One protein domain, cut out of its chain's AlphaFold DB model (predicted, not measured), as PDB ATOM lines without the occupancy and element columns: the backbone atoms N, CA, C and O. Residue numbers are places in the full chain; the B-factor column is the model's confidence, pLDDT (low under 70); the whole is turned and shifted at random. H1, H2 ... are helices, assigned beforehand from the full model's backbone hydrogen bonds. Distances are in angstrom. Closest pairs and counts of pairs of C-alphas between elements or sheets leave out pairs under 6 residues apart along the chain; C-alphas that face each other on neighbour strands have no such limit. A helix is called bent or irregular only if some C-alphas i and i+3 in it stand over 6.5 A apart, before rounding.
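AT A GLANCE: This is residues 420 to 601 of the 606 residues of an uncharacterized protein of Pseudovibrio sp. Ad26 (UniProt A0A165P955). A long helical hairpin, H5 and H6, makes the longest axis, and shorter helices gather round the part away from its turn: H7 packs on H5, H8 crosses H5, H3 packs on H6, and H1 and H4 meet the beginning of H5. H2 packs on H6 and H8, and residues 552 to 557 stick out. You have 182 printed residues with nine named helices, H1 to H9 in order, and no named strand: all helix, compact, with a radius of gyration of the C-alphas of 18.0 A and spans of 65 by 32 by 27 A.

HOW THE PARTS SIT: Start at H1, residues 420 to 427, a hairpin with H2, residues 433 to 444; their closest C-alphas, His 425 and Leu 436, are 6.5 A apart. H3, residues 454 to 469, and H4, residues 471 to 482, only just touch, only at the corner, with 3 pairs of C-alphas within 8 A. H5, residues 485 to 514, is the hub, touching five helices. H5, H6, residues 520 to 546, and H7, residues 558 to 573, form an up and down bundle, each running against the one before. The closest C-alphas of H5 and H6, Ser 501 and Ala 526, are 5.3 A apart. H8, residues 580 to 592, touches H5 at a steep tilt of 63 degrees, closest at C-alphas Ala 496 and Ala 582, 4.4 A; H9, residues 594 to 599, touches no helix. O i to N i+4 pairs are all within hydrogen-bond range except in H6, 18 of 23, and H8, 8 of 9.

IN THESE COORDINATES: Find C-alpha 420 at (-37.469, 34.190, 72.917). H5 runs 43.8 A from C-alpha 485 at (-49.468, 34.476, 84.952). H6, 37.4 A, kinks 45 degrees near residue 533 and is only just irregular: C-alphas 539 and 542 are 7.0 A apart.

THE WHOLE: The farthest C-alphas, Gly 516 and Asn 554, are 65.1 A apart. The printed part has no cut; the H6 to H7 link is long. Look for pLDDT under 70 at residues 442 to 461 and 550 to 556.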
ATOM      1  N   LYS A 420     -36.557  35.325  73.062       76.88
ATOM      2  CA  LYS A 420     -37.469  34.190  72.917       76.88
ATOM      3  C   LYS A 420     -37.511  33.352  74.191       76.88
ATOM      4  O   LYS A 420     -38.591  33.148  74.740       76.88
ATOM      5  N   GLY A 421     -36.343  32.951  74.696       77.81
ATOM      6  CA  GLY A 421     -36.238  32.246  75.967       77.81
ATOM      7  C   GLY A 421     -36.900  33.042  77.089       77.81
ATOM      8  O   GLY A 421     -37.751  32.513  77.789       77.81
ATOM      9  N   PHE A 422     -36.592  34.325  77.241       80.69
ATOM     10  CA  PHE A 422     -37.164  35.186  78.276       80.69
ATOM     11  C   PHE A 422     -38.700  35.175  78.288       80.69
ATOM     12  O   PHE A 422     -39.301  34.977  79.347       80.69
ATOM     13  N   VAL A 423     -39.335  35.323  77.118       83.38
ATOM     14  CA  VAL A 423     -40.798  35.237  76.989       83.38
ATOM     15  C   VAL A 423     -41.292  33.846  77.369       83.38
ATOM     16  O   VAL A 423     -42.214  33.737  78.173       83.38
ATOM     17  N   GLU A 424     -40.675  32.784  76.850       83.69
ATOM     18  CA  GLU A 424     -41.055  31.401  77.172       83.69
ATOM     19  C   GLU A 424     -41.012  31.134  78.688       83.69
ATOM     20  O   GLU A 424     -41.925  30.511  79.224       83.69
ATOM     21  N   HIS A 425     -40.016  31.664  79.406       80.38
ATOM     22  CA  HIS A 425     -39.893  31.477  80.857       80.38
ATOM     23  C   HIS A 425     -40.949  32.243  81.655       80.38
ATOM     24  O   HIS A 425     -41.544  31.688  82.576       80.38
ATOM     25  N   LEU A 426     -41.180  33.517  81.331       84.19
ATOM     26  CA  LEU A 426     -42.118  34.349  82.091       84.19
ATOM     27  C   LEU A 426     -43.584  34.017  81.799       84.19
ATOM     28  O   LEU A 426     -44.461  34.340  82.600       84.19
ATOM     29  N   THR A 427     -43.857  33.363  80.672       84.31
ATOM     30  CA  THR A 427     -45.216  33.022  80.228       84.31
ATOM     31  C   THR A 427     -45.585  31.555  80.452       84.31
ATOM     32  O   THR A 427     -46.740  31.186  80.230       84.31
ATOM     33  N   ALA A 428     -44.639  30.733  80.922       84.56
ATOM     34  CA  ALA A 428     -44.858  29.326  81.236       84.56
ATOM     35  C   ALA A 428     -45.937  29.125  82.314       84.56
ATOM     36  O   ALA A 428     -46.157  29.976  83.179       84.56
ATOM     37  N   ASP A 429     -46.584  27.956  82.276       81.38
ATOM     38  CA  ASP A 429     -47.559  27.544  83.295       81.38
ATOM     39  C   ASP A 429     -46.917  27.399  84.683       81.38
ATOM     40  O   ASP A 429     -47.544  27.737  85.684       81.38
ATOM     41  N   GLU A 430     -45.661  26.950  84.724       78.19
ATOM     42  CA  GLU A 430     -44.815  26.866  85.915       78.19
ATOM     43  C   GLU A 430     -43.404  27.348  85.551       78.19
ATOM     44  O   GLU A 430     -42.869  26.984  84.498       78.19
ATOM     45  N   ILE A 431     -42.783  28.161  86.414       79.38
ATOM     46  CA  ILE A 431     -41.399  28.592  86.196       79.38
ATOM     47  C   ILE A 431     -40.460  27.418  86.457       79.38
ATOM     48  O   ILE A 431     -40.353  26.914  87.571       79.38
ATOM     49  N   ASN A 432     -39.703  27.040  85.434       80.06
ATOM     50  CA  ASN A 432     -38.630  26.073  85.578       80.06
ATOM     51  C   ASN A 432     -37.351  26.766  86.077       80.06
ATOM     52  O   ASN A 432     -36.714  27.518  85.333       80.06
ATOM     53  N   ALA A 433     -36.963  26.482  87.322       73.69
ATOM     54  CA  ALA A 433     -35.768  27.040  87.948       73.69
ATOM     55  C   ALA A 433     -34.481  26.723  87.168       73.69
ATOM     56  O   ALA A 433     -33.633  27.597  87.013       73.69
ATOM     57  N   GLU A 434     -34.324  25.504  86.647       73.12
ATOM     58  CA  GLU A 434     -33.123  25.086  85.915       73.12
ATOM     59  C   GLU A 434     -32.964  25.871  84.609       73.12
ATOM     60  O   GLU A 434     -31.901  26.439  84.356       73.12
ATOM     61  N   LEU A 435     -34.033  25.978  83.818       75.31
ATOM     62  CA  LEU A 435     -34.017  26.715  82.555       75.31
ATOM     63  C   LEU A 435     -33.846  28.226  82.782       75.31
ATOM     64  O   LEU A 435     -32.992  28.843  82.141       75.31
ATOM     65  N   LEU A 436     -34.566  28.799  83.756       76.56
ATOM     66  CA  LEU A 436     -34.438  30.212  84.123       76.56
ATOM     67  C   LEU A 436     -33.011  30.535  84.570       76.56
ATOM     68  O   LEU A 436     -32.436  31.558  84.201       76.56
ATOM     69  N   THR A 437     -32.408  29.629  85.334       72.00
ATOM     70  CA  THR A 437     -31.039  29.799  85.801       72.00
ATOM     71  C   THR A 437     -30.035  29.699  84.655       72.00
ATOM     72  O   THR A 437     -29.115  30.513  84.576       72.00
ATOM     73  N   VAL A 438     -30.188  28.723  83.753       74.31
ATOM     74  CA  VAL A 438     -29.345  28.606  82.550       74.31
ATOM     75  C   VAL A 438     -29.450  29.875  81.699       74.31
ATOM     76  O   VAL A 438     -28.433  30.369  81.209       74.31
ATOM     77  N   PHE A 439     -30.653  30.439  81.576       76.12
ATOM     78  CA  PHE A 439     -30.897  31.698  80.881       76.12
ATOM     79  C   PHE A 439     -30.132  32.873  81.517       76.12
ATOM     80  O   PHE A 439     -29.345  33.530  80.830       76.12
ATOM     81  N   ILE A 440     -30.295  33.105  82.825       72.25
ATOM     82  CA  ILE A 440     -29.636  34.211  83.544       72.25
ATOM     83  C   ILE A 440     -28.114  34.067  83.495       72.25
ATOM     84  O   ILE A 440     -27.424  35.037  83.196       72.25
ATOM     85  N   ALA A 441     -27.579  32.869  83.738       70.06
ATOM     86  CA  ALA A 441     -26.138  32.625  83.699       70.06
ATOM     87  C   ALA A 441     -25.554  32.884  82.298       70.06
ATOM     88  O   ALA A 441     -24.497  33.503  82.165       70.06
ATOM     89  N   LYS A 442     -26.261  32.470  81.235       69.69
ATOM     90  CA  LYS A 442     -25.853  32.730  79.847       69.69
ATOM     91  C   LYS A 442     -25.897  34.224  79.502       69.69
ATOM     92  O   LYS A 442     -25.018  34.694  78.786       69.69
ATOM     93  N   HIS A 443     -26.895  34.962  79.990       66.56
ATOM     94  CA  HIS A 443     -27.066  36.384  79.677       66.56
ATOM     95  C   HIS A 443     -26.162  37.302  80.515       66.56
ATOM     96  O   HIS A 443     -25.602  38.256  79.985       66.56
ATOM     97  N   SER A 444     -25.952  36.980  81.792       60.94
ATOM     98  CA  SER A 444     -25.086  37.731  82.711       60.94
ATOM     99  C   SER A 444     -23.629  37.786  82.228       60.94
ATOM    100  O   SER A 444     -23.015  38.848  82.273       60.94
ATOM    101  N   ASN A 445     -23.117  36.704  81.626       55.28
ATOM    102  CA  ASN A 445     -21.782  36.677  81.007       55.28
ATOM    103  C   ASN A 445     -21.622  37.630  79.800       55.28
ATOM    104  O   ASN A 445     -20.497  37.924  79.402       55.28
ATOM    105  N   ASN A 446     -22.729  38.110  79.221       48.91
ATOM    106  CA  ASN A 446     -22.755  39.000  78.056       48.91
ATOM    107  C   ASN A 446     -23.292  40.409  78.377       48.91
ATOM    108  O   ASN A 446     -23.288  41.273  77.500       48.91
ATOM    109  N   ALA A 447     -23.745  40.658  79.612       46.78
ATOM    110  CA  ALA A 447     -24.444  41.887  79.994       46.78
ATOM    111  C   ALA A 447     -23.541  43.136  79.982       46.78
ATOM    112  O   ALA A 447     -24.022  44.232  79.692       46.78
ATOM    113  N   ASP A 448     -22.230  42.970  80.192       40.59
ATOM    114  CA  ASP A 448     -21.249  44.054  80.034       40.59
ATOM    115  C   ASP A 448     -21.108  44.512  78.573       40.59
ATOM    116  O   ASP A 448     -20.809  45.675  78.316       40.59
ATOM    117  N   GLY A 449     -21.378  43.627  77.605       42.38
ATOM    118  CA  GLY A 449     -21.271  43.932  76.180       42.38
ATOM    119  C   GLY A 449     -22.433  44.756  75.631       42.38
ATOM    120  O   GLY A 449     -22.303  45.324  74.555       42.38
ATOM    121  N   LEU A 450     -23.561  44.855  76.336       38.38
ATOM    122  CA  LEU A 450     -24.780  45.416  75.751       38.38
ATOM    123  C   LEU A 450     -25.047  46.883  76.119       38.38
ATOM    124  O   LEU A 450     -25.747  47.553  75.383       38.38
ATOM    125  N   GLY A 451     -24.472  47.456  77.179       41.03
ATOM    126  CA  GLY A 451     -24.435  48.920  77.389       41.03
ATOM    127  C   GLY A 451     -25.779  49.674  77.525       41.03
ATOM    128  O   GLY A 451     -26.344  50.135  76.544       41.03
ATOM    129  N   GLY A 452     -26.228  49.925  78.763       43.53
ATOM    130  CA  GLY A 452     -27.113  51.054  79.139       43.53
ATOM    131  C   GLY A 452     -28.419  51.281  78.347       43.53
ATOM    132  O   GLY A 452     -28.948  50.366  77.723       43.53
ATOM    133  N   ASP A 453     -28.949  52.515  78.405       36.06
ATOM    134  CA  ASP A 453     -30.225  52.965  77.795       36.06
ATOM    135  C   ASP A 453     -30.353  52.672  76.283       36.06
ATOM    136  O   ASP A 453     -31.465  52.539  75.765       36.06
ATOM    137  N   ASP A 454     -29.228  52.505  75.578       44.66
ATOM    138  CA  ASP A 454     -29.178  52.109  74.165       44.66
ATOM    139  C   ASP A 454     -29.810  50.705  73.940       44.66
ATOM    140  O   ASP A 454     -30.321  50.415  72.851       44.66
ATOM    141  N   ASN A 455     -29.892  49.866  74.987       53.25
ATOM    142  CA  ASN A 455     -30.511  48.535  74.953       53.25
ATOM    143  C   ASN A 455     -32.024  48.529  74.870       53.25
ATOM    144  O   ASN A 455     -32.576  47.590  74.297       53.25
ATOM    145  N   LYS A 456     -32.706  49.545  75.409       49.22
ATOM    146  CA  LYS A 456     -34.172  49.589  75.336       49.22
ATOM    147  C   LYS A 456     -34.615  49.550  73.871       49.22
ATOM    148  O   LYS A 456     -35.460  48.741  73.504       49.22
ATOM    149  N   PHE A 457     -33.956  50.343  73.023       53.66
ATOM    150  CA  PHE A 457     -34.225  50.390  71.585       53.66
ATOM    151  C   PHE A 457     -33.783  49.127  70.836       53.66
ATOM    152  O   PHE A 457     -34.423  48.755  69.851       53.66
ATOM    153  N   ALA A 458     -32.690  48.478  71.251       57.88
ATOM    154  CA  ALA A 458     -32.256  47.218  70.651       57.88
ATOM    155  C   ALA A 458     -33.250  46.095  70.980       57.88
ATOM    156  O   ALA A 458     -33.784  45.465  70.070       57.88
ATOM    157  N   ALA A 459     -33.571  45.905  72.259       61.19
ATOM    158  CA  ALA A 459     -34.523  44.902  72.718       61.19
ATOM    159  C   ALA A 459     -35.914  45.108  72.099       61.19
ATOM    160  O   ALA A 459     -36.463  44.160  71.551       61.19
ATOM    161  N   GLU A 460     -36.452  46.332  72.081       63.59
ATOM    162  CA  GLU A 460     -37.750  46.650  71.456       63.59
ATOM    163  C   GLU A 460     -37.789  46.287  69.959       63.59
ATOM    164  O   GLU A 460     -38.744  45.667  69.474       63.59
ATOM    165  N   ARG A 461     -36.710  46.586  69.222       65.06
ATOM    166  CA  ARG A 461     -36.548  46.141  67.829       65.06
ATOM    167  C   ARG A 461     -36.561  44.615  67.734       65.06
ATOM    168  O   ARG A 461     -37.290  44.062  66.913       65.06
ATOM    169  N   HIS A 462     -35.792  43.928  68.571       70.50
ATOM    170  CA  HIS A 462     -35.706  42.469  68.546       70.50
ATOM    171  C   HIS A 462     -37.035  41.788  68.919       70.50
ATOM    172  O   HIS A 462     -37.433  40.854  68.228       70.50
ATOM    173  N   PHE A 463     -37.777  42.292  69.911       72.12
ATOM    174  CA  PHE A 463     -39.135  41.830  70.227       72.12
ATOM    175  C   PHE A 463     -40.068  41.962  69.019       72.12
ATOM    176  O   PHE A 463     -40.721  40.994  68.637       72.12
ATOM    177  N   THR A 464     -40.058  43.124  68.356       73.38
ATOM    178  CA  THR A 464     -40.854  43.366  67.139       73.38
ATOM    179  C   THR A 464     -40.536  42.341  66.049       73.38
ATOM    180  O   THR A 464     -41.432  41.802  65.399       73.38
ATOM    181  N   LYS A 465     -39.247  42.046  65.854       75.00
ATOM    182  CA  LYS A 465     -38.796  41.040  64.892       75.00
ATOM    183  C   LYS A 465     -39.307  39.646  65.247       75.00
ATOM    184  O   LYS A 465     -39.914  38.993  64.403       75.00
ATOM    185  N   ILE A 466     -39.066  39.213  66.485       75.12
ATOM    186  CA  ILE A 466     -39.443  37.884  66.967       75.12
ATOM    187  C   ILE A 466     -40.942  37.697  66.828       75.12
ATOM    188  O   ILE A 466     -41.363  36.690  66.292       75.12
ATOM    189  N   PHE A 467     -41.756  38.667  67.226       81.06
ATOM    190  CA  PHE A 467     -43.211  38.540  67.153       81.06
ATOM    191  C   PHE A 467     -43.746  38.509  65.723       81.06
ATOM    192  O   PHE A 467     -44.722  37.819  65.439       81.06
ATOM    193  N   LYS A 468     -43.068  39.184  64.793       78.31
ATOM    194  CA  LYS A 468     -43.386  39.096  63.368       78.31
ATOM    195  C   LYS A 468     -43.033  37.731  62.770       78.31
ATOM    196  O   LYS A 468     -43.786  37.220  61.945       78.31
ATOM    197  N   GLU A 469     -41.884  37.168  63.139       78.69
ATOM    198  CA  GLU A 469     -41.411  35.864  62.645       78.69
ATOM    199  C   GLU A 469     -42.085  34.681  63.366       78.69
ATOM    200  O   GLU A 469     -42.265  33.620  62.771       78.69
ATOM    201  N   HIS A 470     -42.504  34.897  64.612       80.31
ATOM    202  CA  HIS A 470     -43.072  33.932  65.549       80.31
ATOM    203  C   HIS A 470     -44.308  34.515  66.264       80.31
ATOM    204  O   HIS A 470     -44.262  34.803  67.469       80.31
ATOM    205  N   PRO A 471     -45.435  34.707  65.555       82.38
ATOM    206  CA  PRO A 471     -46.657  35.269  66.139       82.38
ATOM    207  C   PRO A 471     -47.206  34.436  67.308       82.38
ATOM    208  O   PRO A 471     -47.897  34.959  68.183       82.38
ATOM    209  N   GLU A 472     -46.872  33.145  67.371       82.31
ATOM    210  CA  GLU A 472     -47.197  32.269  68.492       82.31
ATOM    211  C   GLU A 472     -46.597  32.748  69.824       82.31
ATOM    212  O   GLU A 472     -47.245  32.610  70.861       82.31
ATOM    213  N   ILE A 473     -45.409  33.361  69.805       83.06
ATOM    214  CA  ILE A 473     -44.729  33.867  71.008       83.06
ATOM    215  C   ILE A 473     -45.446  35.119  71.529       83.06
ATOM    216  O   ILE A 473     -45.709  35.237  72.726       83.06
ATOM    217  N   GLN A 474     -45.843  36.030  70.633       84.69
ATOM    218  CA  GLN A 474     -46.642  37.207  70.995       84.69
ATOM    219  C   GLN A 474     -47.991  36.791  71.594       84.69
ATOM    220  O   GLN A 474     -48.455  37.350  72.589       84.69
ATOM    221  N   GLN A 475     -48.613  35.756  71.026       84.69
ATOM    222  CA  GLN A 475     -49.859  35.213  71.550       84.69
ATOM    223  C   GLN A 475     -49.684  34.590  72.943       84.69
ATOM    224  O   GLN A 475     -50.544  34.788  73.803       84.69
ATOM    225  N   GLN A 476     -48.585  33.872  73.196       85.88
ATOM    226  CA  GLN A 476     -48.255  33.344  74.527       85.88
ATOM    227  C   GLN A 476     -48.104  34.466  75.555       85.88
ATOM    228  O   GLN A 476     -48.725  34.402  76.617       85.88
ATOM    229  N   LEU A 477     -47.367  35.525  75.211       87.81
ATOM    230  CA  LEU A 477     -47.195  36.699  76.065       87.81
ATOM    231  C   LEU A 477     -48.533  37.369  76.400       87.81
ATOM    232  O   LEU A 477     -48.855  37.570  77.574       87.81
ATOM    233  N   ASN A 478     -49.353  37.633  75.383       86.19
ATOM    234  CA  ASN A 478     -50.677  38.226  75.557       86.19
ATOM    235  C   ASN A 478     -51.602  37.340  76.418       86.19
ATOM    236  O   ASN A 478     -52.343  37.845  77.263       86.19
ATOM    237  N   ASN A 479     -51.556  36.015  76.251       87.31
ATOM    238  CA  ASN A 479     -52.339  35.078  77.063       87.31
ATOM    239  C   ASN A 479     -51.864  35.034  78.525       87.31
ATOM    240  O   ASN A 479     -52.690  34.992  79.441       87.31
ATOM    241  N   ALA A 480     -50.551  35.056  78.761       88.12
ATOM    242  CA  ALA A 480     -49.974  35.065  80.102       88.12
ATOM    243  C   ALA A 480     -50.274  36.369  80.851       88.12
ATOM    244  O   ALA A 480     -50.577  36.330  82.042       88.12
ATOM    245  N   PHE A 481     -50.257  37.509  80.156       89.25
ATOM    246  CA  PHE A 481     -50.679  38.790  80.720       89.25
ATOM    247  C   PHE A 481     -52.149  38.748  81.160       89.25
ATOM    248  O   PHE A 481     -52.456  39.008  82.320       89.25
ATOM    249  N   ARG A 482     -53.053  38.303  80.278       84.19
ATOM    250  CA  ARG A 482     -54.503  38.229  80.559       84.19
ATOM    251  C   ARG A 482     -54.884  37.240  81.659       84.19
ATOM    252  O   ARG A 482     -55.946  37.371  82.256       84.19
ATOM    253  N   SER A 483     -54.065  36.219  81.881       86.94
ATOM    254  CA  SER A 483     -54.300  35.204  82.912       86.94
ATOM    255  C   SER A 483     -53.602  35.517  84.238       86.94
ATOM    256  O   SER A 483     -53.543  34.637  85.091       86.94
ATOM    257  N   GLU A 484     -53.053  36.730  84.407       87.06
ATOM    258  CA  GLU A 484     -52.214  37.155  85.546       87.06
ATOM    259  C   GLU A 484     -50.922  36.331  85.728       87.06
ATOM    260  O   GLU A 484     -50.107  36.640  86.598       87.06
ATOM    261  N   LYS A 485     -50.666  35.324  84.883       89.06
ATOM    262  CA  LYS A 485     -49.468  34.476  84.952       89.06
ATOM    263  C   LYS A 485     -48.193  35.284  84.811       89.06
ATOM    264  O   LYS A 485     -47.260  35.062  85.569       89.06
ATOM    265  N   LEU A 486     -48.167  36.256  83.898       88.88
ATOM    266  CA  LEU A 486     -46.993  37.110  83.710       88.88
ATOM    267  C   LEU A 486     -46.639  37.864  85.002       88.88
ATOM    268  O   LEU A 486     -45.469  37.938  85.371       88.88
ATOM    269  N   LYS A 487     -47.648  38.380  85.715       90.25
ATOM    270  CA  LYS A 487     -47.475  39.066  87.001       90.25
ATOM    271  C   LYS A 487     -46.957  38.112  88.074       90.25
ATOM    272  O   LYS A 487     -45.962  38.416  88.722       90.25
ATOM    273  N   VAL A 488     -47.612  36.960  88.231       89.88
ATOM    274  CA  VAL A 488     -47.248  35.935  89.223       89.88
ATOM    275  C   VAL A 488     -45.826  35.433  88.988       89.88
ATOM    276  O   VAL A 488     -45.023  35.393  89.912       89.88
ATOM    277  N   ASN A 489     -45.476  35.116  87.748       90.00
ATOM    278  CA  ASN A 489     -44.148  34.622  87.414       90.00
ATOM    279  C   ASN A 489     -43.073  35.695  87.653       90.00
ATOM    280  O   ASN A 489     -42.038  35.412  88.252       90.00
ATOM    281  N   SER A 490     -43.335  36.947  87.266       88.88
ATOM    282  CA  SER A 490     -42.409  38.065  87.514       88.88
ATOM    283  C   SER A 490     -42.162  38.296  89.009       88.88
ATOM    284  O   SER A 490     -41.023  38.516  89.423       88.88
ATOM    285  N   GLN A 491     -43.219  38.189  89.816       90.56
ATOM    286  CA  GLN A 491     -43.170  38.276  91.271       90.56
ATOM    287  C   GLN A 491     -42.260  37.191  91.869       90.56
ATOM    288  O   GLN A 491     -41.334  37.507  92.612       90.56
ATOM    289  N   VAL A 492     -42.480  35.923  91.502       90.19
ATOM    290  CA  VAL A 492     -41.728  34.774  92.040       90.19
ATOM    291  C   VAL A 492     -40.233  34.869  91.700       90.19
ATOM    292  O   VAL A 492     -39.385  34.562  92.538       90.19
ATOM    293  N   VAL A 493     -39.884  35.337  90.495       88.75
ATOM    294  CA  VAL A 493     -38.479  35.576  90.117       88.75
ATOM    295  C   VAL A 493     -37.847  36.666  90.981       88.75
ATOM    296  O   VAL A 493     -36.725  36.499  91.458       88.75
ATOM    297  N   SER A 494     -38.552  37.781  91.186       89.62
ATOM    298  CA  SER A 494     -38.042  38.894  91.989       89.62
ATOM    299  C   SER A 494     -37.864  38.505  93.460       89.62
ATOM    300  O   SER A 494     -36.817  38.773  94.047       89.62
ATOM    301  N   GLU A 495     -38.831  37.776  94.020       91.56
ATOM    302  CA  GLU A 495     -38.758  37.189  95.362       91.56
ATOM    303  C   GLU A 495     -37.535  36.280  95.537       91.56
ATOM    304  O   GLU A 495     -36.843  36.366  96.549       91.56
ATOM    305  N   ALA A 496     -37.230  35.434  94.547       90.62
ATOM    306  CA  ALA A 496     -36.082  34.529  94.609       90.62
ATOM    307  C   ALA A 496     -34.744  35.287  94.638       90.62
ATOM    308  O   ALA A 496     -33.835  34.924  95.386       90.62
ATOM    309  N   ILE A 497     -34.617  36.352  93.838       89.00
ATOM    310  CA  ILE A 497     -33.412  37.192  93.805       89.00
ATOM    311  C   ILE A 497     -33.233  37.930  95.138       89.00
ATOM    312  O   ILE A 497     -32.121  37.972  95.673       89.00
ATOM    313  N   GLU A 498     -34.317  38.470  95.694       89.56
ATOM    314  CA  GLU A 498     -34.290  39.184  96.973       89.56
ATOM    315  C   GLU A 498     -33.957  38.248  98.145       89.56
ATOM    316  O   GLU A 498     -33.159  38.596  99.020       89.56
ATOM    317  N   LEU A 499     -34.487  37.021  98.118       91.56
ATOM    318  CA  LEU A 499     -34.165  35.975  99.088       91.56
ATOM    319  C   LEU A 499     -32.661  35.651  99.090       91.56
ATOM    320  O   LEU A 499     -32.050  35.564 100.158       91.56
ATOM    321  N   ILE A 500     -32.039  35.536  97.908       89.75
ATOM    322  CA  ILE A 500     -30.584  35.343  97.798       89.75
ATOM    323  C   ILE A 500     -29.830  36.533  98.382       89.75
ATOM    324  O   ILE A 500     -28.923  36.335  99.191       89.75
ATOM    325  N   SER A 501     -30.200  37.751  97.982       88.25
ATOM    326  CA  SER A 501     -29.546  38.983  98.432       88.25
ATOM    327  C   SER A 501     -29.558  39.101  99.957       88.25
ATOM    328  O   SER A 501     -28.517  39.345 100.567       88.25
ATOM    329  N   THR A 502     -30.712  38.835 100.572       89.38
ATOM    330  CA  THR A 502     -30.897  38.895 102.027       89.38
ATOM    331  C   THR A 502     -30.014  37.873 102.748       89.38
ATOM    332  O   THR A 502     -29.288  38.225 103.672       89.38
ATOM    333  N   ASN A 503     -29.992  36.614 102.296       90.12
ATOM    334  CA  ASN A 503     -29.185  35.568 102.940       90.12
ATOM    335  C   ASN A 503     -27.673  35.828 102.779       90.12
ATOM    336  O   ASN A 503     -26.898  35.644 103.719       90.12
ATOM    337  N   VAL A 504     -27.241  36.325 101.614       88.88
ATOM    338  CA  VAL A 504     -25.853  36.771 101.401       88.88
ATOM    339  C   VAL A 504     -25.482  37.879 102.382       88.88
ATOM    340  O   VAL A 504     -24.431  37.800 103.022       88.88
ATOM    341  N   GLU A 505     -26.326  38.907 102.493       89.12
ATOM    342  CA  GLU A 505     -26.108  40.023 103.408       89.12
ATOM    343  C   GLU A 505     -25.970  39.517 104.846       89.12
ATOM    344  O   GLU A 505     -24.951  39.777 105.488       89.12
ATOM    345  N   GLU A 506     -26.934  38.733 105.332       89.56
ATOM    346  CA  GLU A 506     -26.931  38.197 106.694       89.56
ATOM    347  C   GLU A 506     -25.661  37.391 106.996       89.56
ATOM    348  O   GLU A 506     -25.017  37.592 108.034       89.56
ATOM    349  N   GLN A 507     -25.244  36.500 106.092       89.00
ATOM    350  CA  GLN A 507     -24.037  35.694 106.287       89.00
ATOM    351  C   GLN A 507     -22.759  36.539 106.296       89.00
ATOM    352  O   GLN A 507     -21.886  36.331 107.149       89.00
ATOM    353  N   LEU A 508     -22.634  37.504 105.381       87.50
ATOM    354  CA  LEU A 508     -21.464  38.378 105.309       87.50
ATOM    355  C   LEU A 508     -21.393  39.331 106.504       87.50
ATOM    356  O   LEU A 508     -20.317  39.494 107.082       87.50
ATOM    357  N   VAL A 509     -22.520  39.912 106.926       89.00
ATOM    358  CA  VAL A 509     -22.596  40.767 108.120       89.00
ATOM    359  C   VAL A 509     -22.152  39.988 109.355       89.00
ATOM    360  O   VAL A 509     -21.291  40.468 110.095       89.00
ATOM    361  N   ASN A 510     -22.650  38.762 109.543       86.62
ATOM    362  CA  ASN A 510     -22.255  37.908 110.664       86.62
ATOM    363  C   ASN A 510     -20.740  37.631 110.680       86.62
ATOM    364  O   ASN A 510     -20.099  37.725 111.730       86.62
ATOM    365  N   ARG A 511     -20.132  37.343 109.523       85.06
ATOM    366  CA  ARG A 511     -18.680  37.106 109.410       85.06
ATOM    367  C   ARG A 511     -17.851  38.369 109.647       85.06
ATOM    368  O   ARG A 511     -16.848  38.321 110.357       85.06
ATOM    369  N   LEU A 512     -18.264  39.507 109.086       83.50
ATOM    370  CA  LEU A 512     -17.575  40.786 109.278       83.50
ATOM    371  C   LEU A 512     -17.622  41.232 110.741       83.50
ATOM    372  O   LEU A 512     -16.610  41.697 111.267       83.50
ATOM    373  N   GLN A 513     -18.751  41.021 111.420       82.94
ATOM    374  CA  GLN A 513     -18.879  41.284 112.852       82.94
ATOM    375  C   GLN A 513     -17.956  40.385 113.687       82.94
ATOM    376  O   GLN A 513     -17.277  40.887 114.583       82.94
ATOM    377  N   GLN A 514     -17.845  39.089 113.364       86.69
ATOM    378  CA  GLN A 514     -16.885  38.179 114.012       86.69
ATOM    379  C   GLN A 514     -15.424  38.621 113.819       86.69
ATOM    380  O   GLN A 514     -14.589  38.396 114.695       86.69
ATOM    381  N   ALA A 515     -15.121  39.286 112.703       83.25
ATOM    382  CA  ALA A 515     -13.807  39.849 112.400       83.25
ATOM    383  C   ALA A 515     -13.598  41.290 112.921       83.25
ATOM    384  O   ALA A 515     -12.544  41.875 112.670       83.25
ATOM    385  N   GLY A 516     -14.574  41.879 113.627       82.94
ATOM    386  CA  GLY A 516     -14.490  43.242 114.170       82.94
ATOM    387  C   GLY A 516     -14.566  44.363 113.125       82.94
ATOM    388  O   GLY A 516     -14.074  45.463 113.377       82.94
ATOM    389  N   LYS A 517     -15.145  44.098 111.948       81.31
ATOM    390  CA  LYS A 517     -15.268  45.044 110.826       81.31
ATOM    391  C   LYS A 517     -16.673  45.644 110.708       81.31
ATOM    392  O   LYS A 517     -17.636  45.138 111.278       81.31
ATOM    393  N   HIS A 518     -16.785  46.736 109.946       83.44
ATOM    394  CA  HIS A 518     -18.047  47.446 109.722       83.44
ATOM    395  C   HIS A 518     -18.919  46.758 108.639       83.44
ATOM    396  O   HIS A 518     -18.374  46.357 107.611       83.44
ATOM    397  N   PRO A 519     -20.259  46.670 108.794       84.19
ATOM    398  CA  PRO A 519     -21.158  45.958 107.865       84.19
ATOM    399  C   PRO A 519     -21.243  46.478 106.417       84.19
ATOM    400  O   PRO A 519     -21.765  45.783 105.554       84.19
ATOM    401  N   THR A 520     -20.760  47.686 106.118       83.38
ATOM    402  CA  THR A 520     -20.955  48.357 104.811       83.38
ATOM    403  C   THR A 520     -20.419  47.559 103.616       83.38
ATOM    404  O   THR A 520     -21.005  47.609 102.539       83.38
ATOM    405  N   GLU A 521     -19.346  46.787 103.802       75.19
ATOM    406  CA  GLU A 521     -18.784  45.919 102.756       75.19
ATOM    407  C   GLU A 521     -19.739  44.769 102.372       75.19
ATOM    408  O   GLU A 521     -19.806  44.389 101.200       75.19
ATOM    409  N   ALA A 522     -20.521  44.248 103.329       80.44
ATOM    410  CA  ALA A 522     -21.521  43.210 103.071       80.44
ATOM    411  C   ALA A 522     -22.672  43.746 102.215       80.44
ATOM    412  O   ALA A 522     -23.021  43.119 101.219       80.44
ATOM    413  N   TYR A 523     -23.184  44.936 102.544       81.88
ATOM    414  CA  TYR A 523     -24.233  45.605 101.767       81.88
ATOM    415  C   TYR A 523     -23.813  45.850 100.316       81.88
ATOM    416  O   TYR A 523     -24.568  45.557  99.391       81.88
ATOM    417  N   ALA A 524     -22.590  46.348 100.103       76.25
ATOM    418  CA  ALA A 524     -22.066  46.567  98.757       76.25
ATOM    419  C   ALA A 524     -21.965  45.250  97.967       76.25
ATOM    420  O   ALA A 524     -22.360  45.194  96.806       76.25
ATOM    421  N   THR A 525     -21.501  44.173  98.607       77.62
ATOM    422  CA  THR A 525     -21.356  42.855  97.965       77.62
ATOM    423  C   THR A 525     -22.711  42.215  97.644       77.62
ATOM    424  O   THR A 525     -22.908  41.726  96.532       77.62
ATOM    425  N   ALA A 526     -23.667  42.258  98.578       81.62
ATOM    426  CA  ALA A 526     -25.029  41.766  98.365       81.62
ATOM    427  C   ALA A 526     -25.728  42.535  97.231       81.62
ATOM    428  O   ALA A 526     -26.318  41.926  96.341       81.62
ATOM    429  N   SER A 527     -25.560  43.861  97.194       78.00
ATOM    430  CA  SER A 527     -26.078  44.707  96.118       78.00
ATOM    431  C   SER A 527     -25.506  44.326  94.746       78.00
ATOM    432  O   SER A 527     -26.272  44.224  93.790       78.00
ATOM    433  N   VAL A 528     -24.202  44.033  94.651       76.69
ATOM    434  CA  VAL A 528     -23.562  43.572  93.403       76.69
ATOM    435  C   VAL A 528     -24.118  42.219  92.945       76.69
ATOM    436  O   VAL A 528     -24.387  42.026  91.757       76.69
ATOM    437  N   ILE A 529     -24.325  41.274  93.865       78.06
ATOM    438  CA  ILE A 529     -24.909  39.963  93.538       78.06
ATOM    439  C   ILE A 529     -26.359  40.129  93.069       78.06
ATOM    440  O   ILE A 529     -26.721  39.617  92.008       78.06
ATOM    441  N   SER A 530     -27.164  40.907  93.796       81.44
ATOM    442  CA  SER A 530     -28.549  41.212  93.427       81.44
ATOM    443  C   SER A 530     -28.635  41.886  92.055       81.44
ATOM    444  O   SER A 530     -29.390  41.435  91.193       81.44
ATOM    445  N   SER A 531     -27.798  42.893  91.776       76.62
ATOM    446  CA  SER A 531     -27.778  43.559  90.467       76.62
ATOM    447  C   SER A 531     -27.378  42.616  89.335       76.62
ATOM    448  O   SER A 531     -27.932  42.703  88.242       76.62
ATOM    449  N   THR A 532     -26.452  41.689  89.597       77.19
ATOM    450  CA  THR A 532     -26.003  40.690  88.615       77.19
ATOM    451  C   THR A 532     -27.134  39.729  88.238       77.19
ATOM    452  O   THR A 532     -27.307  39.412  87.062       77.19
ATOM    453  N   LEU A 533     -27.935  39.302  89.221       79.00
ATOM    454  CA  LEU A 533     -29.073  38.403  89.015       79.00
ATOM    455  C   LEU A 533     -30.293  39.123  88.411       79.00
ATOM    456  O   LEU A 533     -30.960  38.577  87.534       79.00
ATOM    457  N   LYS A 534     -30.577  40.355  88.856       79.19
ATOM    458  CA  LYS A 534     -31.756  41.146  88.456       79.19
ATOM    459  C   LYS A 534     -31.585  41.861  87.116       79.19
ATOM    460  O   LYS A 534     -32.566  42.057  86.398       79.19
ATOM    461  N   GLY A 535     -30.354  42.233  86.763       76.00
ATOM    462  CA  GLY A 535     -30.015  42.996  85.558       76.00
ATOM    463  C   GLY A 535     -30.627  42.448  84.260       76.00
ATOM    464  O   GLY A 535     -31.311  43.215  83.577       76.00
ATOM    465  N   PRO A 536     -30.471  41.144  83.943       73.69
ATOM    466  CA  PRO A 536     -31.055  40.522  82.749       73.69
ATOM    467  C   PRO A 536     -32.562  40.743  82.594       73.69
ATOM    468  O   PRO A 536     -33.046  41.011  81.498       73.69
ATOM    469  N   PHE A 537     -33.309  40.664  83.696       76.94
ATOM    470  CA  PHE A 537     -34.756  40.846  83.673       76.94
ATOM    471  C   PHE A 537     -35.117  42.303  83.445       76.94
ATOM    472  O   PHE A 537     -35.894  42.587  82.543       76.94
ATOM    473  N   VAL A 538     -34.518  43.227  84.205       77.06
ATOM    474  CA  VAL A 538     -34.815  44.668  84.114       77.06
ATOM    475  C   VAL A 538     -34.628  45.188  82.690       77.06
ATOM    476  O   VAL A 538     -35.474  45.934  82.198       77.06
ATOM    477  N   GLN A 539     -33.554  44.772  82.016       72.81
ATOM    478  CA  GLN A 539     -33.240  45.222  80.657       72.81
ATOM    479  C   GLN A 539     -34.274  44.767  79.617       72.81
ATOM    480  O   GLN A 539     -34.542  45.494  78.661       72.81
ATOM    481  N   LEU A 540     -34.878  43.592  79.809       74.62
ATOM    482  CA  LEU A 540     -35.856  43.016  78.881       74.62
ATOM    483  C   LEU A 540     -37.310  43.310  79.278       74.62
ATOM    484  O   LEU A 540     -38.203  43.195  78.441       74.62
ATOM    485  N   PHE A 541     -37.557  43.716  80.527       78.88
ATOM    486  CA  PHE A 541     -38.903  43.843  81.086       78.88
ATOM    487  C   PHE A 541     -39.714  44.977  80.458       78.88
ATOM    488  O   PHE A 541     -40.851  44.765  80.044       78.88
ATOM    489  N   ALA A 542     -39.140  46.180  80.358       76.44
ATOM    490  CA  ALA A 542     -39.860  47.328  79.807       76.44
ATOM    491  C   ALA A 542     -40.233  47.130  78.322       76.44
ATOM    492  O   ALA A 542     -41.413  47.274  78.003       76.44
ATOM    493  N   PRO A 543     -39.311  46.713  77.429       72.62
ATOM    494  CA  PRO A 543     -39.662  46.372  76.048       72.62
ATOM    495  C   PRO A 543     -40.712  45.257  75.938       72.62
ATOM    496  O   PRO A 543     -41.606  45.340  75.098       72.62
ATOM    497  N   LEU A 544     -40.645  44.238  76.805       82.19
ATOM    498  CA  LEU A 544     -41.640  43.165  76.853       82.19
ATOM    499  C   LEU A 544     -43.037  43.708  77.190       82.19
ATOM    500  O   LEU A 544     -44.006  43.360  76.520       82.19
ATOM    501  N   LEU A 545     -43.157  44.597  78.178       83.88
ATOM    502  CA  LEU A 545     -44.441  45.218  78.507       83.88
ATOM    503  C   LEU A 545     -44.934  46.150  77.401       83.88
ATOM    504  O   LEU A 545     -46.123  46.131  77.085       83.88
ATOM    505  N   ASP A 546     -44.047  46.937  76.793       77.75
ATOM    506  CA  ASP A 546     -44.382  47.827  75.674       77.75
ATOM    507  C   ASP A 546     -44.950  47.029  74.483       77.75
ATOM    508  O   ASP A 546     -45.865  47.499  73.809       77.75
ATOM    509  N   SER A 547     -44.500  45.783  74.304       76.56
ATOM    510  CA  SER A 547     -44.923  44.878  73.230       76.56
ATOM    511  C   SER A 547     -46.268  44.153  73.436       76.56
ATOM    512  O   SER A 547     -46.724  43.445  72.539       76.56
ATOM    513  N   LEU A 548     -46.917  44.315  74.597       81.81
ATOM    514  CA  LEU A 548     -48.271  43.796  74.836       81.81
ATOM    515  C   LEU A 548     -49.299  44.582  74.015       81.81
ATOM    516  O   LEU A 548     -49.419  45.800  74.178       81.81
ATOM    517  N   ASP A 549     -50.095  43.876  73.216       70.06
ATOM    518  CA  ASP A 549     -51.125  44.500  72.386       70.06
ATOM    519  C   ASP A 549     -52.349  44.892  73.221       70.06
ATOM    520  O   ASP A 549     -52.891  44.086  73.990       70.06
ATOM    521  N   SER A 550     -52.847  46.115  73.016       55.19
ATOM    522  CA  SER A 550     -54.191  46.477  73.461       55.19
ATOM    523  C   SER A 550     -55.219  45.659  72.674       55.19
ATOM    524  O   SER A 550     -55.095  45.502  71.461       55.19
ATOM    525  N   LEU A 551     -56.223  45.133  73.372       56.41
ATOM    526  CA  LEU A 551     -57.283  44.286  72.819       56.41
ATOM    527  C   LEU A 551     -57.980  44.886  71.584       56.41
ATOM    528  O   LEU A 551     -58.019  46.102  71.407       56.41
ATOM    529  N   ASP A 552     -58.637  44.012  70.806       55.88
ATOM    530  CA  ASP A 552     -59.796  44.388  69.982       55.88
ATOM    531  C   ASP A 552     -60.685  45.354  70.785       55.88
ATOM    532  O   ASP A 552     -60.981  45.065  71.949       55.88
ATOM    533  N   GLU A 553     -61.123  46.455  70.158       48.81
ATOM    534  CA  GLU A 553     -61.777  47.663  70.722       48.81
ATOM    535  C   GLU A 553     -62.956  47.440  71.711       48.81
ATOM    536  O   GLU A 553     -63.525  48.396  72.229       48.81
ATOM    537  N   ASN A 554     -63.346  46.197  72.008       51.25
ATOM    538  CA  ASN A 554     -64.585  45.818  72.679       51.25
ATOM    539  C   ASN A 554     -64.446  45.119  74.053       51.25
ATOM    540  O   ASN A 554     -65.461  44.611  74.529       51.25
ATOM    541  N   SER A 555     -63.270  45.024  74.698       60.22
ATOM    542  CA  SER A 555     -63.141  44.149  75.895       60.22
ATOM    543  C   SER A 555     -62.499  44.707  77.176       60.22
ATOM    544  O   SER A 555     -62.902  44.244  78.239       60.22
ATOM    545  N   VAL A 556     -61.591  45.691  77.141       67.25
ATOM    546  CA  VAL A 556     -61.021  46.341  78.349       67.25
ATOM    547  C   VAL A 556     -60.750  47.818  78.036       67.25
ATOM    548  O   VAL A 556     -60.302  48.135  76.936       67.25
ATOM    549  N   ALA A 557     -61.040  48.730  78.969       76.69
ATOM    550  CA  ALA A 557     -60.772  50.157  78.774       76.69
ATOM    551  C   ALA A 557     -59.260  50.455  78.826       76.69
ATOM    552  O   ALA A 557     -58.536  49.853  79.611       76.69
ATOM    553  N   GLU A 558     -58.777  51.431  78.048       78.50
ATOM    554  CA  GLU A 558     -57.347  51.798  77.982       78.50
ATOM    555  C   GLU A 558     -56.733  52.082  79.367       78.50
ATOM    556  O   GLU A 558     -55.630  51.629  79.664       78.50
ATOM    557  N   GLY A 559     -57.476  52.762  80.249       78.56
ATOM    558  CA  GLY A 559     -57.038  53.019  81.625       78.56
ATOM    559  C   GLY A 559     -56.862  51.746  82.459       78.56
ATOM    560  O   GLY A 559     -55.871  51.617  83.170       78.56
ATOM    561  N   GLU A 560     -57.767  50.777  82.319       80.56
ATOM    562  CA  GLU A 560     -57.700  49.489  83.023       80.56
ATOM    563  C   GLU A 560     -56.532  48.630  82.507       80.56
ATOM    564  O   GLU A 560     -55.838  47.977  83.284       80.56
ATOM    565  N   PHE A 561     -56.239  48.690  81.204       83.31
ATOM    566  CA  PHE A 561     -55.075  48.025  80.614       83.31
ATOM    567  C   PHE A 561     -53.744  48.602  81.129       83.31
ATOM    568  O   PHE A 561     -52.818  47.850  81.443       83.31
ATOM    569  N   LEU A 562     -53.645  49.930  81.254       84.81
ATOM    570  CA  LEU A 562     -52.463  50.591  81.817       84.81
ATOM    571  C   LEU A 562     -52.279  50.274  83.308       84.81
ATOM    572  O   LEU A 562     -51.153  50.026  83.735       84.81
ATOM    573  N   GLU A 563     -53.363  50.216  84.084       86.19
ATOM    574  CA  GLU A 563     -53.317  49.787  85.489       86.19
ATOM    575  C   GLU A 563     -52.819  48.339  85.630       86.19
ATOM    576  O   GLU A 563     -51.972  48.057  86.478       86.19
ATOM    577  N   GLN A 564     -53.266  47.424  84.763       85.69
ATOM    578  CA  GLN A 564     -52.786  46.037  84.751       85.69
ATOM    579  C   GLN A 564     -51.296  45.940  84.381       85.69
ATOM    580  O   GLN A 564     -50.545  45.208  85.027       85.69
ATOM    581  N   LYS A 565     -50.829  46.717  83.391       88.25
ATOM    582  CA  LYS A 565     -49.395  46.824  83.060       88.25
ATOM    583  C   LYS A 565     -48.570  47.346  84.239       88.25
ATOM    584  O   LYS A 565     -47.495  46.810  84.527       88.25
ATOM    585  N   GLN A 566     -49.075  48.359  84.944       88.69
ATOM    586  CA  GLN A 566     -48.416  48.887  86.136       88.69
ATOM    587  C   GLN A 566     -48.358  47.833  87.247       88.69
ATOM    588  O   GLN A 566     -47.307  47.652  87.850       88.69
ATOM    589  N   ALA A 567     -49.422  47.056  87.451       88.38
ATOM    590  CA  ALA A 567     -49.440  45.991  88.452       88.38
ATOM    591  C   ALA A 567     -48.410  44.877  88.178       88.38
ATOM    592  O   ALA A 567     -47.869  44.304  89.124       88.38
ATOM    593  N   VAL A 568     -48.117  44.567  86.907       89.00
ATOM    594  CA  VAL A 568     -47.022  43.649  86.527       89.00
ATOM    595  C   VAL A 568     -45.655  44.257  86.844       89.00
ATOM    596  O   VAL A 568     -44.770  43.567  87.346       89.00
ATOM    597  N   THR A 569     -45.495  45.556  86.589       88.44
ATOM    598  CA  THR A 569     -44.277  46.311  86.923       88.44
ATOM    599  C   THR A 569     -44.022  46.308  88.423       88.44
ATOM    600  O   THR A 569     -42.937  45.933  88.866       88.44
ATOM    601  N   ASP A 570     -45.034  46.656  89.211       90.19
ATOM    602  CA  ASP A 570     -44.919  46.733  90.662       90.19
ATOM    603  C   ASP A 570     -44.582  45.368  91.269       90.19
ATOM    604  O   ASP A 570     -43.707  45.290  92.124       90.19
ATOM    605  N   ALA A 571     -45.190  44.289  90.766       89.06
ATOM    606  CA  ALA A 571     -44.895  42.925  91.204       89.06
ATOM    607  C   ALA A 571     -43.424  42.519  90.973       89.06
ATOM    608  O   ALA A 571     -42.820  41.799  91.765       89.06
ATOM    609  N   PHE A 572     -42.805  43.004  89.895       88.88
ATOM    610  CA  PHE A 572     -41.394  42.730  89.636       88.88
ATOM    611  C   PHE A 572     -40.454  43.610  90.477       88.88
ATOM    612  O   PHE A 572     -39.417  43.144  90.952       88.88
ATOM    613  N   PHE A 573     -40.760  44.895  90.664       87.00
ATOM    614  CA  PHE A 573     -39.849  45.813  91.359       87.00
ATOM    615  C   PHE A 573     -40.006  45.821  92.879       87.00
ATOM    616  O   PHE A 573     -39.018  46.081  93.567       87.00
ATOM    617  N   PHE A 574     -41.192  45.488  93.382       87.56
ATOM    618  CA  PHE A 574     -41.537  45.470  94.799       87.56
ATOM    619  C   PHE A 574     -42.027  44.070  95.198       87.56
ATOM    620  O   PHE A 574     -43.232  43.864  95.374       87.56
ATOM    621  N   PRO A 575     -41.108  43.088  95.310       83.31
ATOM    622  CA  PRO A 575     -41.478  41.740  95.707       83.31
ATOM    623  C   PRO A 575     -42.046  41.709  97.137       83.31
ATOM    624  O   PRO A 575     -41.744  42.562  97.973       83.31
ATOM    625  N   ASN A 576     -42.881  40.708  97.407       83.69
ATOM    626  CA  ASN A 576     -43.468  40.420  98.711       83.69
ATOM    627  C   ASN A 576     -42.529  39.481  99.488       83.69
ATOM    628  O   ASN A 576     -41.396  39.232  99.075       83.69
ATOM    629  N   GLU A 577     -42.999  38.940 100.614       82.00
ATOM    630  CA  GLU A 577     -42.280  37.865 101.299       82.00
ATOM    631  C   GLU A 577     -42.057  36.663 100.359       82.00
ATOM    632  O   GLU A 577     -42.986  36.292  99.632       82.00
ATOM    633  N   PRO A 578     -40.859  36.044 100.367       83.31
ATOM    634  CA  PRO A 578     -40.520  34.981  99.430       83.31
ATOM    635  C   PRO A 578     -41.478  33.793  99.517       83.31
ATOM    636  O   PRO A 578     -41.653  33.188 100.576       83.31
ATOM    637  N   SER A 579     -42.074  33.431  98.384       83.94
ATOM    638  CA  SER A 579     -42.915  32.239  98.267       83.94
ATOM    639  C   SER A 579     -42.110  30.927  98.308       83.94
ATOM    640  O   SER A 579     -40.893  30.891  98.117       83.94
ATOM    641  N   GLU A 580     -42.801  29.799  98.514       78.75
ATOM    642  CA  GLU A 580     -42.186  28.459  98.467       78.75
ATOM    643  C   GLU A 580     -41.530  28.188  97.097       78.75
ATOM    644  O   GLU A 580     -40.399  27.711  97.025       78.75
ATOM    645  N   ASN A 581     -42.173  28.626  96.009       82.19
ATOM    646  CA  ASN A 581     -41.621  28.539  94.654       82.19
ATOM    647  C   ASN A 581     -40.364  29.409  94.472       82.19
ATOM    648  O   ASN A 581     -39.441  29.023  93.753       82.19
ATOM    649  N   ALA A 582     -40.287  30.565  95.143       87.62
ATOM    650  CA  ALA A 582     -39.103  31.423  95.098       87.62
ATOM    651  C   ALA A 582     -37.872  30.738  95.718       87.62
ATOM    652  O   ALA A 582     -36.751  30.951  95.260       87.62
ATOM    653  N   THR A 583     -38.076  29.857  96.702       87.75
ATOM    654  CA  THR A 583     -37.002  29.085  97.350       87.75
ATOM    655  C   THR A 583     -36.374  28.063  96.399       87.75
ATOM    656  O   THR A 583     -35.150  27.928  96.340       87.75
ATOM    657  N   GLU A 584     -37.186  27.365  95.601       85.94
ATOM    658  CA  GLU A 584     -36.686  26.425  94.588       85.94
ATOM    659  C   GLU A 584     -35.873  27.147  93.505       85.94
ATOM    660  O   GLU A 584     -34.767  26.718  93.159       85.94
ATOM    661  N   ILE A 585     -36.370  28.294  93.032       86.62
ATOM    662  CA  ILE A 585     -35.647  29.137  92.076       86.62
ATOM    663  C   ILE A 585     -34.345  29.657  92.688       86.62
ATOM    664  O   ILE A 585     -33.300  29.576  92.041       86.62
ATOM    665  N   ALA A 586     -34.370  30.135  93.934       88.50
ATOM    666  CA  ALA A 586     -33.183  30.631  94.622       88.50
ATOM    667  C   ALA A 586     -32.094  29.551  94.743       88.50
ATOM    668  O   ALA A 586     -30.924  29.802  94.440       88.50
ATOM    669  N   ASN A 587     -32.480  28.323  95.101       86.19
ATOM    670  CA  ASN A 587     -31.577  27.171  95.152       86.19
ATOM    671  C   ASN A 587     -30.998  26.823  93.765       86.19
ATOM    672  O   ASN A 587     -29.801  26.544  93.640       86.19
ATOM    673  N   GLY A 588     -31.820  26.881  92.711       84.81
ATOM    674  CA  GLY A 588     -31.368  26.720  91.325       84.81
ATOM    675  C   GLY A 588     -30.315  27.760  90.931       84.81
ATOM    676  O   GLY A 588     -29.240  27.399  90.445       84.81
ATOM    677  N   LEU A 589     -30.583  29.035  91.230       84.25
ATOM    678  CA  LEU A 589     -29.683  30.157  90.958       84.25
ATOM    679  C   LEU A 589     -28.341  29.998  91.672       84.25
ATOM    680  O   LEU A 589     -27.290  30.094  91.034       84.25
ATOM    681  N   VAL A 590     -28.354  29.670  92.965       84.81
ATOM    682  CA  VAL A 590     -27.120  29.452  93.735       84.81
ATOM    683  C   VAL A 590     -26.252  28.349  93.139       84.81
ATOM    684  O   VAL A 590     -25.031  28.499  93.075       84.81
ATOM    685  N   LYS A 591     -26.860  27.266  92.642       81.69
ATOM    686  CA  LYS A 591     -26.125  26.141  92.054       81.69
ATOM    687  C   LYS A 591     -25.332  26.532  90.802       81.69
ATOM    688  O   LYS A 591     -24.187  26.107  90.670       81.69
ATOM    689  N   ASN A 592     -25.891  27.337  89.897       76.88
ATOM    690  CA  ASN A 592     -25.163  27.754  88.686       76.88
ATOM    691  C   ASN A 592     -24.206  28.925  88.933       76.88
ATOM    692  O   ASN A 592     -23.192  29.034  88.247       76.88
ATOM    693  N   PHE A 593     -24.473  29.761  89.937       77.12
ATOM    694  CA  PHE A 593     -23.561  30.822  90.371       77.12
ATOM    695  C   PHE A 593     -22.581  30.351  91.465       77.12
ATOM    696  O   PHE A 593     -21.977  31.176  92.146       77.12
ATOM    697  N   HIS A 594     -22.369  29.037  91.619       78.81
ATOM    698  CA  HIS A 594     -21.545  28.454  92.686       78.81
ATOM    699  C   HIS A 594     -20.158  29.097  92.803       78.81
ATOM    700  O   HIS A 594     -19.760  29.473  93.897       78.81
ATOM    701  N   ASN A 595     -19.466  29.324  91.683       76.88
ATOM    702  CA  ASN A 595     -18.138  29.949  91.678       76.88
ATOM    703  C   ASN A 595     -18.154  31.398  92.205       76.88
ATOM    704  O   ASN A 595     -17.179  31.852  92.806       76.88
ATOM    705  N   LEU A 596     -19.245  32.142  91.966       78.44
ATOM    706  CA  LEU A 596     -19.419  33.502  92.485       78.44
ATOM    707  C   LEU A 596     -19.530  33.462  94.011       78.44
ATOM    708  O   LEU A 596     -18.860  34.231  94.694       78.44
ATOM    709  N   PHE A 597     -20.318  32.530  94.545       82.44
ATOM    710  CA  PHE A 597     -20.466  32.339  95.987       82.44
ATOM    711  C   PHE A 597     -19.198  31.765  96.635       82.44
ATOM    712  O   PHE A 597     -18.792  32.245  97.690       82.44
ATOM    713  N   GLU A 598     -18.506  30.830  95.978       83.06
ATOM    714  CA  GLU A 598     -17.237  30.245  96.433       83.06
ATOM    715  C   GLU A 598     -16.130  31.300  96.555       83.06
ATOM    716  O   GLU A 598     -15.397  31.311  97.542       83.06
ATOM    717  N   ARG A 599     -16.055  32.261  95.619       79.94
ATOM    718  CA  ARG A 599     -15.129  33.406  95.710       79.94
ATOM    719  C   ARG A 599     -15.299  34.196  97.012       79.94
ATOM    720  O   ARG A 599     -14.330  34.762  97.513       79.94
ATOM    721  N   HIS A 600     -16.516  34.236  97.545       77.31
ATOM    722  CA  HIS A 600     -16.856  34.904  98.800       77.31
ATOM    723  C   HIS A 600     -16.986  33.924  99.983       77.31
ATOM    724  O   HIS A 600     -17.398  34.332 101.070       77.31
ATOM    725  N   ASP A 601     -16.610  32.653  99.789       78.12
ATOM    726  CA  ASP A 601     -16.702  31.558 100.760       78.12
ATOM    727  C   ASP A 601     -18.133  31.335 101.297       78.12
ATOM    728  O   ASP A 601     -18.349  30.979 102.455       78.12
TER     729      ASP A 601